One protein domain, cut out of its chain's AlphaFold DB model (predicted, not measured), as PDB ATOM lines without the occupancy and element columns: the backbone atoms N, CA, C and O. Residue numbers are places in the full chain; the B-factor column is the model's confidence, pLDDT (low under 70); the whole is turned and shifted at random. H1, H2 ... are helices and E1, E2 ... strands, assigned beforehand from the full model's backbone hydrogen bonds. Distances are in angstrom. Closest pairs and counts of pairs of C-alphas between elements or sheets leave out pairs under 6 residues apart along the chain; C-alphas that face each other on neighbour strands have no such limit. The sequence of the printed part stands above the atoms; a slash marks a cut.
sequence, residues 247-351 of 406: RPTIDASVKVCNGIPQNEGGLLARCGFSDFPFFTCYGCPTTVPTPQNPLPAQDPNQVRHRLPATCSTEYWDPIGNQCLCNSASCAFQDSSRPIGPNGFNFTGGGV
ATOM      1  N   ARG A 247     237.921 322.041 255.655       72.06
ATOM      2  CA  ARG A 247     238.095 321.089 254.555       72.06
ATOM      3  C   ARG A 247     238.199 319.688 255.142       72.06
ATOM      4  O   ARG A 247     239.123 319.454 255.929       72.06
ATOM      5  N   PRO A 248     237.299 318.755 254.787       70.50
ATOM      6  CA  PRO A 248     237.432 317.384 255.244       70.50
ATOM      7  C   PRO A 248     238.771 316.827 254.747       70.50
ATOM      8  O   PRO A 248     239.098 316.898 253.562       70.50
ATOM      9  N   THR A 249     239.582 316.311 255.670       77.62
ATOM     10  CA  THR A 249     240.841 315.644 255.324       77.62
ATOM     11  C   THR A 249     240.516 314.196 254.988       77.62
ATOM     12  O   THR A 249     240.370 313.364 255.880       77.62
ATOM     13  N   ILE A 250     240.334 313.922 253.701       81.88
ATOM     14  CA  ILE A 250     240.035 312.591 253.172       81.88
ATOM     15  C   ILE A 250     241.195 312.178 252.276       81.88
ATOM     16  O   ILE A 250     241.706 312.983 251.496       81.88
ATOM     17  N   ASP A 251     241.633 310.928 252.416       88.06
ATOM     18  CA  ASP A 251     242.695 310.364 251.588       88.06
ATOM     19  C   ASP A 251     242.313 310.461 250.099       88.06
ATOM     20  O   ASP A 251     241.193 310.139 249.707       88.06
ATOM     21  N   ALA A 252     243.234 310.910 249.248       88.00
ATOM     22  CA  ALA A 252     242.968 311.108 247.822       88.00
ATOM     23  C   ALA A 252     242.613 309.808 247.068       88.00
ATOM     24  O   ALA A 252     242.049 309.869 245.976       88.00
ATOM     25  N   SER A 253     242.952 308.639 247.623       89.31
ATOM     26  CA  SER A 253     242.613 307.325 247.063       89.31
ATOM     27  C   SER A 253     241.174 306.893 247.352       89.31
ATOM     28  O   SER A 253     240.631 306.047 246.636       89.31
ATOM     29  N   VAL A 254     240.542 307.481 248.370       91.44
ATOM     30  CA  VAL A 254     239.177 307.157 248.782       91.44
ATOM     31  C   VAL A 254     238.175 307.631 247.732       91.44
ATOM     32  O   VAL A 254     238.301 308.723 247.175       91.44
ATOM     33  N   LYS A 255     237.151 306.815 247.475       92.81
ATOM     34  CA  LYS A 255     236.090 307.113 246.515       92.81
ATOM     35  C   LYS A 255     234.819 307.552 247.234       92.81
ATOM     36  O   LYS A 255     234.073 306.726 247.740       92.81
ATOM     37  N   VAL A 256     234.595 308.864 247.250       93.06
ATOM     38  CA  VAL A 256     233.418 309.537 247.823       93.06
ATOM     39  C   VAL A 256     232.993 310.692 246.915       93.06
ATOM     40  O   VAL A 256     233.826 311.234 246.185       93.06
ATOM     41  N   CYS A 257     231.716 311.080 246.960       89.69
ATOM     42  CA  CYS A 257     231.187 312.184 246.149       89.69
ATOM     43  C   CYS A 257     231.010 313.470 246.939       89.69
ATOM     44  O   CYS A 257     229.893 313.885 247.233       89.69
ATOM     45  N   ASN A 258     232.145 314.065 247.295       85.75
ATOM     46  CA  ASN A 258     232.267 315.206 248.198       85.75
ATOM     47  C   ASN A 258     232.659 316.522 247.493       85.75
ATOM     48  O   ASN A 258     233.136 317.446 248.150       85.75
ATOM     49  N   GLY A 259     232.529 316.607 246.166       83.94
ATOM     50  CA  GLY A 259     232.931 317.766 245.366       83.94
ATOM     51  C   GLY A 259     234.429 317.846 245.064       83.94
ATOM     52  O   GLY A 259     234.879 318.830 244.475       83.94
ATOM     53  N   ILE A 260     235.227 316.852 245.476       87.62
ATOM     54  CA  ILE A 260     236.674 316.826 245.247       87.62
ATOM     55  C   ILE A 260     236.991 315.921 244.037       87.62
ATOM     56  O   ILE A 260     236.847 314.697 244.142       87.62
ATOM     57  N   PRO A 261     237.506 316.464 242.908       89.19
ATOM     58  CA  PRO A 261     237.627 315.719 241.649       89.19
ATOM     59  C   PRO A 261     238.388 314.389 241.736       89.19
ATOM     60  O   PRO A 261     237.991 313.405 241.108       89.19
ATOM     61  N   GLN A 262     239.474 314.315 242.517       90.62
ATOM     62  CA  GLN A 262     240.234 313.066 242.666       90.62
ATOM     63  C   GLN A 262     239.443 311.946 243.370       90.62
ATOM     64  O   GLN A 262     239.556 310.771 242.990       90.62
ATOM     65  N   ASN A 263     238.613 312.305 244.353       91.94
ATOM     66  CA  ASN A 263     237.782 311.370 245.108       91.94
ATOM     67  C   ASN A 263     236.553 310.944 244.288       91.94
ATOM     68  O   ASN A 263     236.195 309.766 244.282       91.94
ATOM     69  N   GLU A 264     235.984 311.867 243.510       91.25
ATOM     70  CA  GLU A 264     234.819 311.633 242.645       91.25
ATOM     71  C   GLU A 264     235.119 310.807 241.392       91.25
ATOM     72  O   GLU A 264     234.220 310.194 240.807       91.25
ATOM     73  N   GLY A 265     236.380 310.784 240.953       90.75
ATOM     74  CA  GLY A 265     236.782 310.122 239.718       90.75
ATOM     75  C   GLY A 265     236.323 308.661 239.659       90.75
ATOM     76  O   GLY A 265     236.809 307.827 240.429       90.75
ATOM     77  N   GLY A 266     235.426 308.363 238.711       89.56
ATOM     78  CA  GLY A 266     234.836 307.038 238.471       89.56
ATOM     79  C   GLY A 266     233.468 306.798 239.123       89.56
ATOM     80  O   GLY A 266     232.835 305.785 238.829       89.56
ATOM     81  N   LEU A 267     232.981 307.712 239.969       92.31
ATOM     82  CA  LEU A 267     231.726 307.528 240.704       92.31
ATOM     83  C   LEU A 267     230.487 308.010 239.952       92.31
ATOM     84  O   LEU A 267     229.432 307.397 240.095       92.31
ATOM     85  N   LEU A 268     230.591 309.039 239.111       93.19
ATOM     86  CA  LEU A 268     229.442 309.573 238.374       93.19
ATOM     87  C   LEU A 268     228.845 308.533 237.410       93.19
ATOM     88  O   LEU A 268     229.524 308.008 236.528       93.19
ATOM     89  N   ALA A 269     227.554 308.252 237.570       93.88
ATOM     90  CA  ALA A 269     226.723 307.546 236.604       93.88
ATOM     91  C   ALA A 269     225.961 308.559 235.754       93.88
ATOM     92  O   ALA A 269     225.425 309.527 236.290       93.88
ATOM     93  N   ARG A 270     225.867 308.312 234.446       94.88
ATOM     94  CA  ARG A 270     224.980 309.067 233.559       94.88
ATOM     95  C   ARG A 270     223.617 308.385 233.500       94.88
ATOM     96  O   ARG A 270     223.525 307.257 233.023       94.88
ATOM     97  N   CYS A 271     222.571 309.089 233.905       95.00
ATOM     98  CA  CYS A 271     221.190 308.660 233.738       95.00
ATOM     99  C   CYS A 271     220.690 309.162 232.382       95.00
ATOM    100  O   CYS A 271     220.447 310.350 232.191       95.00
ATOM    101  N   GLY A 272     220.647 308.259 231.401       93.94
ATOM    102  CA  GLY A 272     220.451 308.572 229.981       93.94
ATOM    103  C   GLY A 272     218.997 308.771 229.556       93.94
ATOM    104  O   GLY A 272     218.595 308.202 228.546       93.94
ATOM    105  N   PHE A 273     218.210 309.536 230.313       93.25
ATOM    106  CA  PHE A 273     216.852 309.899 229.903       93.25
ATOM    107  C   PHE A 273     216.877 310.780 228.645       93.25
ATOM    108  O   PHE A 273     217.825 311.541 228.447       93.25
ATOM    109  N   SER A 274     215.861 310.656 227.783       89.12
ATOM    110  CA  SER A 274     215.815 311.339 226.480       89.12
ATOM    111  C   SER A 274     215.784 312.857 226.608       89.12
ATOM    112  O   SER A 274     216.530 313.536 225.908       89.12
ATOM    113  N   ASP A 275     214.945 313.363 227.510       85.38
ATOM    114  CA  ASP A 275     214.656 314.795 227.612       85.38
ATOM    115  C   ASP A 275     215.525 315.481 228.672       85.38
ATOM    116  O   ASP A 275     216.007 316.591 228.461       85.38
ATOM    117  N   PHE A 276     215.790 314.787 229.785       85.94
ATOM    118  CA  PHE A 276     216.497 315.338 230.948       85.94
ATOM    119  C   PHE A 276     217.582 314.375 231.451       85.94
ATOM    120  O   PHE A 276     217.428 313.738 232.499       85.94
ATOM    121  N   PRO A 277     218.675 314.181 230.690       92.38
ATOM    122  CA  PRO A 277     219.784 313.371 231.159       92.38
ATOM    123  C   PRO A 277     220.539 314.097 232.277       92.38
ATOM    124  O   PRO A 277     220.893 315.263 232.135       92.38
ATOM    125  N   PHE A 278     220.880 313.384 233.347       93.56
ATOM    126  CA  PHE A 278     221.656 313.944 234.457       93.56
ATOM    127  C   PHE A 278     222.734 312.974 234.943       93.56
ATOM    128  O   PHE A 278     222.787 311.811 234.531       93.56
ATOM    129  N   PHE A 279     223.618 313.462 235.811       93.81
ATOM    130  CA  PHE A 279     224.656 312.657 236.447       93.81
ATOM    131  C   PHE A 279     224.394 312.512 237.942       93.81
ATOM    132  O   PHE A 279     223.933 313.444 238.592       93.81
ATOM    133  N   THR A 280     224.712 311.346 238.495       94.50
ATOM    134  CA  THR A 280     224.575 311.071 239.929       94.50
ATOM    135  C   THR A 280     225.634 310.087 240.408       94.50
ATOM    136  O   THR A 280     225.992 309.144 239.703       94.50
ATOM    137  N   CYS A 281     226.108 310.260 241.638       94.88
ATOM    138  CA  CYS A 281     226.908 309.251 242.329       94.88
ATOM    139  C   CYS A 281     226.078 308.197 243.065       94.88
ATOM    140  O   CYS A 281     226.633 307.220 243.558       94.88
ATOM    141  N   TYR A 282     224.763 308.379 243.135       94.88
ATOM    142  CA  TYR A 282     223.870 307.672 244.054       94.88
ATOM    143  C   TYR A 282     222.900 306.741 243.315       94.88
ATOM    144  O   TYR A 282     221.882 306.322 243.855       94.88
ATOM    145  N   GLY A 283     223.258 306.385 242.077       93.81
ATOM    146  CA  GLY A 283     222.578 305.409 241.229       93.81
ATOM    147  C   GLY A 283     221.364 305.973 240.498       93.81
ATOM    148  O   GLY A 283     220.591 306.764 241.036       93.81
ATOM    149  N   CYS A 284     221.201 305.555 239.244       95.38
ATOM    150  CA  CYS A 284     220.127 306.063 238.403       95.38
ATOM    151  C   CYS A 284     218.765 305.485 238.802       95.38
ATOM    152  O   CYS A 284     218.673 304.290 239.104       95.38
ATOM    153  N   PRO A 285     217.701 306.303 238.785       94.81
ATOM    154  CA  PRO A 285     216.340 305.800 238.848       94.81
ATOM    155  C   PRO A 285     215.961 305.084 237.541       94.81
ATOM    156  O   PRO A 285     216.577 305.291 236.497       94.81
ATOM    157  N   THR A 286     214.932 304.242 237.601       93.38
ATOM    158  CA  THR A 286     214.371 303.526 236.441       93.38
ATOM    159  C   THR A 286     213.534 304.433 235.539       93.38
ATOM    160  O   THR A 286     213.415 304.175 234.344       93.38
ATOM    161  N   THR A 287     212.986 305.518 236.090       92.69
ATOM    162  CA  THR A 287     212.235 306.547 235.360       92.69
ATOM    163  C   THR A 287     212.715 307.940 235.750       92.69
ATOM    164  O   THR A 287     213.372 308.116 236.776       92.69
ATOM    165  N   VAL A 288     212.368 308.942 234.943       91.38
ATOM    166  CA  VAL A 288     212.635 310.351 235.261       91.38
ATOM    167  C   VAL A 288     211.901 310.720 236.563       91.38
ATOM    168  O   VAL A 288     210.711 310.407 236.673       91.38
ATOM    169  N   PRO A 289     212.572 311.341 237.552       91.56
ATOM    170  CA  PRO A 289     211.904 311.902 238.724       91.56
ATOM    171  C   PRO A 289     210.914 313.005 238.335       91.56
ATOM    172  O   PRO A 289     211.204 313.829 237.473       91.56
ATOM    173  N   THR A 290     209.758 313.046 238.990       88.50
ATOM    174  CA  THR A 290     208.730 314.081 238.785       88.50
ATOM    175  C   THR A 290     208.275 314.649 240.128       88.50
ATOM    176  O   THR A 290     208.526 314.021 241.155       88.50
ATOM    177  N   PRO A 291     207.565 315.790 240.175       84.81
ATOM    178  CA  PRO A 291     206.981 316.271 241.429       84.81
ATOM    179  C   PRO A 291     206.085 315.231 242.119       84.81
ATOM    180  O   PRO A 291     206.095 315.112 243.339       84.81
ATOM    181  N   GLN A 292     205.344 314.430 241.343       83.19
ATOM    182  CA  GLN A 292     204.483 313.371 241.876       83.19
ATOM    183  C   GLN A 292     205.282 312.140 242.313       83.19
ATOM    184  O   GLN A 292     204.932 311.520 243.310       83.19
ATOM    185  N   ASN A 293     206.358 311.793 241.601       87.75
ATOM    186  CA  ASN A 293     207.256 310.692 241.941       87.75
ATOM    187  C   ASN A 293     208.715 311.178 241.987       87.75
ATOM    188  O   ASN A 293     209.489 310.922 241.058       87.75
ATOM    189  N   PRO A 294     209.108 311.884 243.062       88.62
ATOM    190  CA  PRO A 294     210.437 312.487 243.165       88.62
ATOM    191  C   PRO A 294     211.530 311.454 243.447       88.62
ATOM    192  O   PRO A 294     212.718 311.750 243.320       88.62
ATOM    193  N   LEU A 295     211.137 310.231 243.824       89.25
ATOM    194  CA  LEU A 295     212.047 309.138 244.133       89.25
ATOM    195  C   LEU A 295     211.636 307.821 243.470       89.25
ATOM    196  O   LEU A 295     211.284 306.858 244.169       89.25
ATOM    197  N   PRO A 296     211.728 307.727 242.132       91.31
ATOM    198  CA  PRO A 296     211.469 306.469 241.465       91.31
ATOM    199  C   PRO A 296     212.414 305.369 241.963       91.31
ATOM    200  O   PRO A 296     213.502 305.633 242.503       91.31
ATOM    201  N   ALA A 297     211.993 304.121 241.759       92.06
ATOM    202  CA  ALA A 297     212.818 302.962 242.063       92.06
ATOM    203  C   ALA A 297     214.160 303.077 241.334       92.06
ATOM    204  O   ALA A 297     214.207 303.390 240.142       92.06
ATOM    205  N   GLN A 298     215.245 302.845 242.058       92.94
ATOM    206  CA  GLN A 298     216.596 302.764 241.532       92.94
ATOM    207  C   GLN A 298     216.706 301.562 240.585       92.94
ATOM    208  O   GLN A 298     216.045 300.545 240.801       92.94
ATOM    209  N   ASP A 299     217.522 301.667 239.535       90.88
ATOM    210  CA  ASP A 299     217.827 300.520 238.671       90.88
ATOM    211  C   ASP A 299     218.348 299.360 239.542       90.88
ATOM    212  O   ASP A 299     219.278 299.567 240.317       90.88
ATOM    213  N   PRO A 300     217.781 298.146 239.483       87.56
ATOM    214  CA  PRO A 300     218.262 297.032 240.299       87.56
ATOM    215  C   PRO A 300     219.656 296.525 239.889       87.56
ATOM    216  O   PRO A 300     220.277 295.787 240.650       87.56
ATOM    217  N   ASN A 301     220.163 296.890 238.706       87.44
ATOM    218  CA  ASN A 301     221.425 296.372 238.161       87.44
ATOM    219  C   ASN A 301     222.645 297.264 238.443       87.44
ATOM    220  O   ASN A 301     223.730 297.020 237.913       87.44
ATOM    221  N   GLN A 302     222.487 298.318 239.239       88.31
ATOM    222  CA  GLN A 302     223.554 299.270 239.544       88.31
ATOM    223  C   GLN A 302     224.147 299.031 240.946       88.31
ATOM    224  O   GLN A 302     223.512 298.446 241.816       88.31
ATOM    225  N   VAL A 303     225.383 299.490 241.158       90.88
ATOM    226  CA  VAL A 303     226.198 299.196 242.358       90.88
ATOM    227  C   VAL A 303     226.282 300.346 243.371       90.88
ATOM    228  O   VAL A 303     227.043 300.266 244.325       90.88
ATOM    229  N   ARG A 304     225.581 301.458 243.133       93.94
ATOM    230  CA  ARG A 304     225.648 302.670 243.956       93.94
ATOM    231  C   ARG A 304     224.543 302.700 245.000       93.94
ATOM    232  O   ARG A 304     223.395 302.350 244.745       93.94
ATOM    233  N   HIS A 305     224.872 303.230 246.158       94.00
ATOM    234  CA  HIS A 305     223.997 303.335 247.305       94.00
ATOM    235  C   HIS A 305     223.769 304.802 247.654       94.00
ATOM    236  O   HIS A 305     224.693 305.620 247.616       94.00
ATOM    237  N   ARG A 306     222.518 305.134 247.982       93.44
ATOM    238  CA  ARG A 306     222.113 306.486 248.377       93.44
ATOM    239  C   ARG A 306     222.654 306.840 249.757       93.44
ATOM    240  O   ARG A 306     222.825 305.957 250.594       93.44
ATOM    241  N   LEU A 307     222.877 308.133 249.988       93.25
ATOM    242  CA  LEU A 307     223.363 308.650 251.265       93.25
ATOM    243  C   LEU A 307     222.372 308.312 252.400       93.25
ATOM    244  O   LEU A 307     221.226 308.765 252.329       93.25
ATOM    245  N   PRO A 308     222.761 307.551 253.440       91.81
ATOM    246  CA  PRO A 308     221.896 307.278 254.583       91.81
ATOM    247  C   PRO A 308     221.859 308.460 255.562       91.81
ATOM    248  O   PRO A 308     222.778 309.269 255.613       91.81
ATOM    249  N   ALA A 309     220.847 308.487 256.435       90.56
ATOM    250  CA  ALA A 309     220.716 309.490 257.502       90.56
ATOM    251  C   ALA A 309     221.918 309.547 258.466       90.56
ATOM    252  O   ALA A 309     222.117 310.537 259.158       90.56
ATOM    253  N   THR A 310     222.679 308.458 258.567       92.25
ATOM    254  CA  THR A 310     223.744 308.238 259.560       92.25
ATOM    255  C   THR A 310     225.144 308.568 259.034       92.25
ATOM    256  O   THR A 310     226.139 308.253 259.686       92.25
ATOM    257  N   CYS A 311     225.252 309.141 257.834       93.06
ATOM    258  CA  CYS A 311     226.525 309.545 257.245       93.06
ATOM    259  C   CYS A 311     226.373 310.877 256.518       93.06
ATOM    260  O   CYS A 311     225.317 311.168 255.963       93.06
ATOM    261  N   SER A 312     227.431 311.681 256.508       92.06
ATOM    262  CA  SER A 312     227.470 312.907 255.720       92.06
ATOM    263  C   SER A 312     228.070 312.644 254.335       92.06
ATOM    264  O   SER A 312     228.806 311.669 254.138       92.06
ATOM    265  N   THR A 313     227.762 313.511 253.367       91.94
ATOM    266  CA  THR A 313     228.246 313.424 251.976       91.94
ATOM    267  C   THR A 313     229.759 313.285 251.896       91.94
ATOM    268  O   THR A 313     230.282 312.537 251.073       91.94
ATOM    269  N   GLU A 314     230.464 313.991 252.777       91.12
ATOM    270  CA  GLU A 314     231.917 314.036 252.809       91.12
ATOM    271  C   GLU A 314     232.515 312.642 253.010       91.12
ATOM    272  O   GLU A 314     233.564 312.352 252.446       91.12
ATOM    273  N   TYR A 315     231.851 311.767 253.767       92.75
ATOM    274  CA  TYR A 315     232.399 310.475 254.184       92.75
ATOM    275  C   TYR A 315     231.673 309.261 253.594       92.75
ATOM    276  O   TYR A 315     231.992 308.134 253.972       92.75
ATOM    277  N   TRP A 316     230.707 309.445 252.695       94.81
ATOM    278  CA  TRP A 316     229.930 308.333 252.150       94.81
ATOM    279  C   TRP A 316     230.566 307.722 250.899       94.81
ATOM    280  O   TRP A 316     230.703 308.397 249.878       94.81
ATOM    281  N   ASP A 317     230.904 306.432 250.969       94.75
ATOM    282  CA  ASP A 317     231.327 305.621 249.824       94.75
ATOM    283  C   ASP A 317     230.090 304.991 249.160       94.75
ATOM    284  O   ASP A 317     229.542 304.005 249.678       94.75
ATOM    285  N   PRO A 318     229.631 305.525 248.011       95.00
ATOM    286  CA  PRO A 318     228.413 305.045 247.382       95.00
ATOM    287  C   PRO A 318     228.581 303.662 246.757       95.00
ATOM    288  O   PRO A 318     227.572 303.028 246.497       95.00
ATOM    289  N   ILE A 319     229.794 303.168 246.506       94.50
ATOM    290  CA  ILE A 319     230.005 301.839 245.910       94.50
ATOM    291  C   ILE A 319     230.178 300.788 247.006       94.50
ATOM    292  O   ILE A 319     229.608 299.703 246.926       94.50
ATOM    293  N   GLY A 320     230.949 301.114 248.042       93.19
ATOM    294  CA  GLY A 320     231.178 300.242 249.191       93.19
ATOM    295  C   GLY A 320     230.008 300.169 250.172       93.19
ATOM    296  O   GLY A 320     230.035 299.321 251.061       93.19
ATOM    297  N   ASN A 321     228.990 301.030 250.024       93.62
ATOM    298  CA  ASN A 321     227.835 301.131 250.924       93.62
ATOM    299  C   ASN A 321     228.244 301.338 252.392       93.62
ATOM    300  O   ASN A 321     227.748 300.663 253.298       93.62
ATOM    301  N   GLN A 322     229.201 302.233 252.629       93.38
ATOM    302  CA  GLN A 322     229.804 302.410 253.946       93.38
ATOM    303  C   GLN A 322     230.085 303.878 254.252       93.38
ATOM    304  O   GLN A 322     230.489 304.658 253.387       93.38
ATOM    305  N   CYS A 323     229.908 304.240 255.522       93.88
ATOM    306  CA  CYS A 323     230.371 305.520 256.033       93.88
ATOM    307  C   CYS A 323     231.833 305.391 256.456       93.88
ATOM    308  O   CYS A 323     232.167 304.574 257.310       93.88
ATOM    309  N   LEU A 324     232.702 306.208 255.870       93.44
ATOM    310  CA  LEU A 324     234.141 306.197 256.131       93.44
ATOM    311  C   LEU A 324     234.532 307.028 257.358       93.44
ATOM    312  O   LEU A 324     235.694 307.025 257.766       93.44
ATOM    313  N   CYS A 325     233.574 307.731 257.964       91.00
ATOM    314  CA  CYS A 325     233.797 308.405 259.230       91.00
ATOM    315  C   CYS A 325     234.016 307.378 260.350       91.00
ATOM    316  O   CYS A 325     233.141 306.575 260.664       91.00
ATOM    317  N   ASN A 326     235.181 307.443 260.992       88.75
ATOM    318  CA  ASN A 326     235.596 306.524 262.054       88.75
ATOM    319  C   ASN A 326     235.880 307.228 263.395       88.75
ATOM    320  O   ASN A 326     236.500 306.646 264.284       88.75
ATOM    321  N   SER A 327     235.447 308.482 263.548       89.19
ATOM    322  CA  SER A 327     235.695 309.290 264.745       89.19
ATOM    323  C   SER A 327     234.468 310.109 265.139       89.19
ATOM    324  O   SER A 327     233.613 310.417 264.313       89.19
ATOM    325  N   ALA A 328     234.394 310.514 266.407       88.75
ATOM    326  CA  ALA A 328     233.292 311.342 266.896       88.75
ATOM    327  C   ALA A 328     233.224 312.725 266.219       88.75
ATOM    328  O   ALA A 328     232.151 313.311 266.150       88.75
ATOM    329  N   SER A 329     234.341 313.245 265.697       85.88
ATOM    330  CA  SER A 329     234.395 314.571 265.062       85.88
ATOM    331  C   SER A 329     233.725 314.644 263.691       85.88
ATOM    332  O   SER A 329     233.420 315.741 263.241       85.88
ATOM    333  N   CYS A 330     233.512 313.507 263.026       86.62
ATOM    334  CA  CYS A 330     232.778 313.430 261.759       86.62
ATOM    335  C   CYS A 330     231.456 312.661 261.892       86.62
ATOM    336  O   CYS A 330     230.783 312.428 260.889       86.62
ATOM    337  N   ALA A 331     231.109 312.215 263.108       89.69
ATOM    338  CA  ALA A 331     229.886 311.468 263.344       89.69
ATOM    339  C   ALA A 331     228.686 312.337 262.959       89.69
ATOM    340  O   ALA A 331     228.596 313.500 263.356       89.69
ATOM    341  N   PHE A 332     227.774 311.765 262.181       91.69
ATOM    342  CA  PHE A 332     226.676 312.502 261.584       91.69
ATOM    343  C   PHE A 332     225.360 311.762 261.780       91.69
ATOM    344  O   PHE A 332     225.287 310.541 261.654       91.69
ATOM    345  N   GLN A 333     224.317 312.525 262.077       90.50
ATOM    346  CA  GLN A 333     222.945 312.058 262.054       90.50
ATOM    347  C   GLN A 333     222.085 313.192 261.514       90.50
ATOM    348  O   GLN A 333     221.983 314.247 262.140       90.50
ATOM    349  N   ASP A 334     221.434 312.960 260.382       86.06
ATOM    350  CA  ASP A 334     220.401 313.860 259.910       86.06
ATOM    351  C   ASP A 334     219.165 313.687 260.799       86.06
ATOM    352  O   ASP A 334     218.511 312.639 260.808       86.06
ATOM    353  N   SER A 335     218.892 314.705 261.610       75.00
ATOM    354  CA  SER A 335     217.699 314.809 262.452       75.00
ATOM    355  C   SER A 335     216.804 315.973 262.021       75.00
ATOM    356  O   SER A 335     215.961 316.418 262.799       75.00
ATOM    357  N   SER A 336     217.045 316.545 260.835       64.31
ATOM    358  CA  SER A 336     216.551 317.877 260.479       64.31
ATOM    359  C   SER A 336     215.049 317.946 260.244       64.31
ATOM    360  O   SER A 336     214.478 319.005 260.517       64.31
ATOM    361  N   ARG A 337     214.429 316.874 259.718       68.69
ATOM    362  CA  ARG A 337     212.973 316.743 259.506       68.69
ATOM    363  C   ARG A 337     212.586 315.457 258.739       68.69
ATOM    364  O   ARG A 337     213.303 315.078 257.818       68.69
ATOM    365  N   PRO A 338     211.422 314.851 259.040       62.47
ATOM    366  CA  PRO A 338     210.689 313.973 258.121       62.47
ATOM    367  C   PRO A 338     210.312 314.741 256.843       62.47
ATOM    368  O   PRO A 338     209.662 315.780 256.957       62.47
ATOM    369  N   ILE A 339     210.675 314.269 255.644       63.16
ATOM    370  CA  ILE A 339     210.203 314.879 254.381       63.16
ATOM    371  C   ILE A 339     209.485 313.849 253.535       63.16
ATOM    372  O   ILE A 339     210.090 312.933 253.001       63.16
ATOM    373  N   GLY A 340     208.193 314.011 253.314       54.78
ATOM    374  CA  GLY A 340     207.537 313.164 252.340       54.78
ATOM    375  C   GLY A 340     206.093 313.549 252.102       54.78
ATOM    376  O   GLY A 340     205.518 314.287 252.910       54.78
ATOM    377  N   PRO A 341     205.504 313.065 250.996       50.75
ATOM    378  CA  PRO A 341     204.095 313.283 250.704       50.75
ATOM    379  C   PRO A 341     203.255 312.927 251.935       50.75
ATOM    380  O   PRO A 341     203.468 311.881 252.552       50.75
ATOM    381  N   ASN A 342     202.346 313.818 252.337       52.12
ATOM    382  CA  ASN A 342     201.480 313.632 253.510       52.12
ATOM    383  C   ASN A 342     202.220 313.412 254.853       52.12
ATOM    384  O   ASN A 342     201.690 312.748 255.744       52.12
ATOM    385  N   GLY A 343     203.434 313.948 255.021       52.88
ATOM    386  CA  GLY A 343     204.199 313.820 256.269       52.88
ATOM    387  C   GLY A 343     204.975 312.506 256.404       52.88
ATOM    388  O   GLY A 343     205.328 312.113 257.519       52.88
ATOM    389  N   PHE A 344     205.242 311.810 255.292       62.00
ATOM    390  CA  PHE A 344     206.099 310.626 255.295       62.00
ATOM    391  C   PHE A 344     207.510 310.947 255.814       62.00
ATOM    392  O   PHE A 344     208.109 311.968 255.485       62.00
ATOM    393  N   ASN A 345     208.051 310.052 256.641       65.44
ATOM    394  CA  ASN A 345     209.345 310.234 257.288       65.44
ATOM    395  C   ASN A 345     210.488 309.686 256.436       65.44
ATOM    396  O   ASN A 345     211.074 308.654 256.757       65.44
ATOM    397  N   PHE A 346     210.796 310.379 255.338       71.44
ATOM    398  CA  PHE A 346     212.047 310.155 254.626       71.44
ATOM    399  C   PHE A 346     213.189 310.833 255.379       71.44
ATOM    400  O   PHE A 346     213.126 312.027 255.669       71.44
ATOM    401  N   THR A 347     214.241 310.070 255.657       66.81
ATOM    402  CA  THR A 347     215.449 310.552 256.340       66.81
ATOM    403  C   THR A 347     216.720 310.282 255.525       66.81
ATOM    404  O   THR A 347     217.817 310.368 256.063       66.81
ATOM    405  N   GLY A 348     216.595 309.921 254.243       76.00
ATOM    406  CA  GLY A 348     217.707 309.509 253.376       76.00
ATOM    407  C   GLY A 348     217.856 307.991 253.211       76.00
ATOM    408  O   GLY A 348     217.220 307.197 253.906       76.00
ATOM    409  N   GLY A 349     218.720 307.583 252.280       79.00
ATOM    410  CA  GLY A 349     219.009 306.188 251.939       79.00
ATOM    411  C   GLY A 349     217.953 305.509 251.052       79.00
ATOM    412  O   GLY A 349     217.186 306.156 250.336       79.00
ATOM    413  N   GLY A 350     217.937 304.171 251.089       80.19
ATOM    414  CA  GLY A 350     216.971 303.327 250.375       80.19
ATOM    415  C   GLY A 350     217.180 303.237 248.858       80.19
ATOM    416  O   GLY A 350     218.113 303.813 248.302       80.19
ATOM    417  N   VAL A 351     216.290 302.497 248.189       77.12
ATOM    418  CA  VAL A 351     216.292 302.300 246.723       77.12
ATOM    419  C   VAL A 351     215.132 303.015 246.020       77.12
ATOM    420  O   VAL A 351     215.017 302.958 244.803       77.12
TER     421      VAL A 351
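Overview. This is residues 247 to 351 of the 406 residues of an uncharacterized protein of Candolleomyces aberdarensis (UniProt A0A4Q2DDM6). This domain has little regular structure: it is mostly winding loop, with a short helix, H1, and a small two-stranded hairpin, E1 and E2, following one another along one side. Residues 281 to 351 loop away from the hairpin, and residues 334 to 345 lie on the opposite side. Of 105 printed residues, 10 are in named elements, in the order H1, E1, E2; the class is mixed and the sheet antiparallel. The whole is compact, with a radius of gyration of the C-alphas of 14.7 A and spans of 38 by 32 by 22 A.

Along the chain. Start at Arg 247 and pass residues 247 to 260, with no named element. Find C-alpha 261 at (237.627, 315.719, 241.649); there H1, residues 261 to 264, begins. E1 is residues 269 to 271, 6.3 A long. E2, residues 278 to 280, is 6.8 A long and ends at C-alpha 280, (224.575, 311.071, 239.929).

Arrangement. Look at the hairpin: E1 and E2 are antiparallel at 144 degrees, with N 269 and O 280 within hydrogen-bond range at 2.8 A. H1 and E2 are apart. H1 is too short for an O i to N i+4 pair; its one O i to N i+3 pair is within range. Further on, residues 316 to 317 pair antiparallel with 322 to 323.

Size, cuts and confidence. The C-alphas farthest apart, of Ser 274 and Ala 328, are 44.0 A apart. The printed part has no cut. The link H1 to E1 is tight, and E1 to E2 short. Confidence is under 70 at residues 336 to 345 and 347.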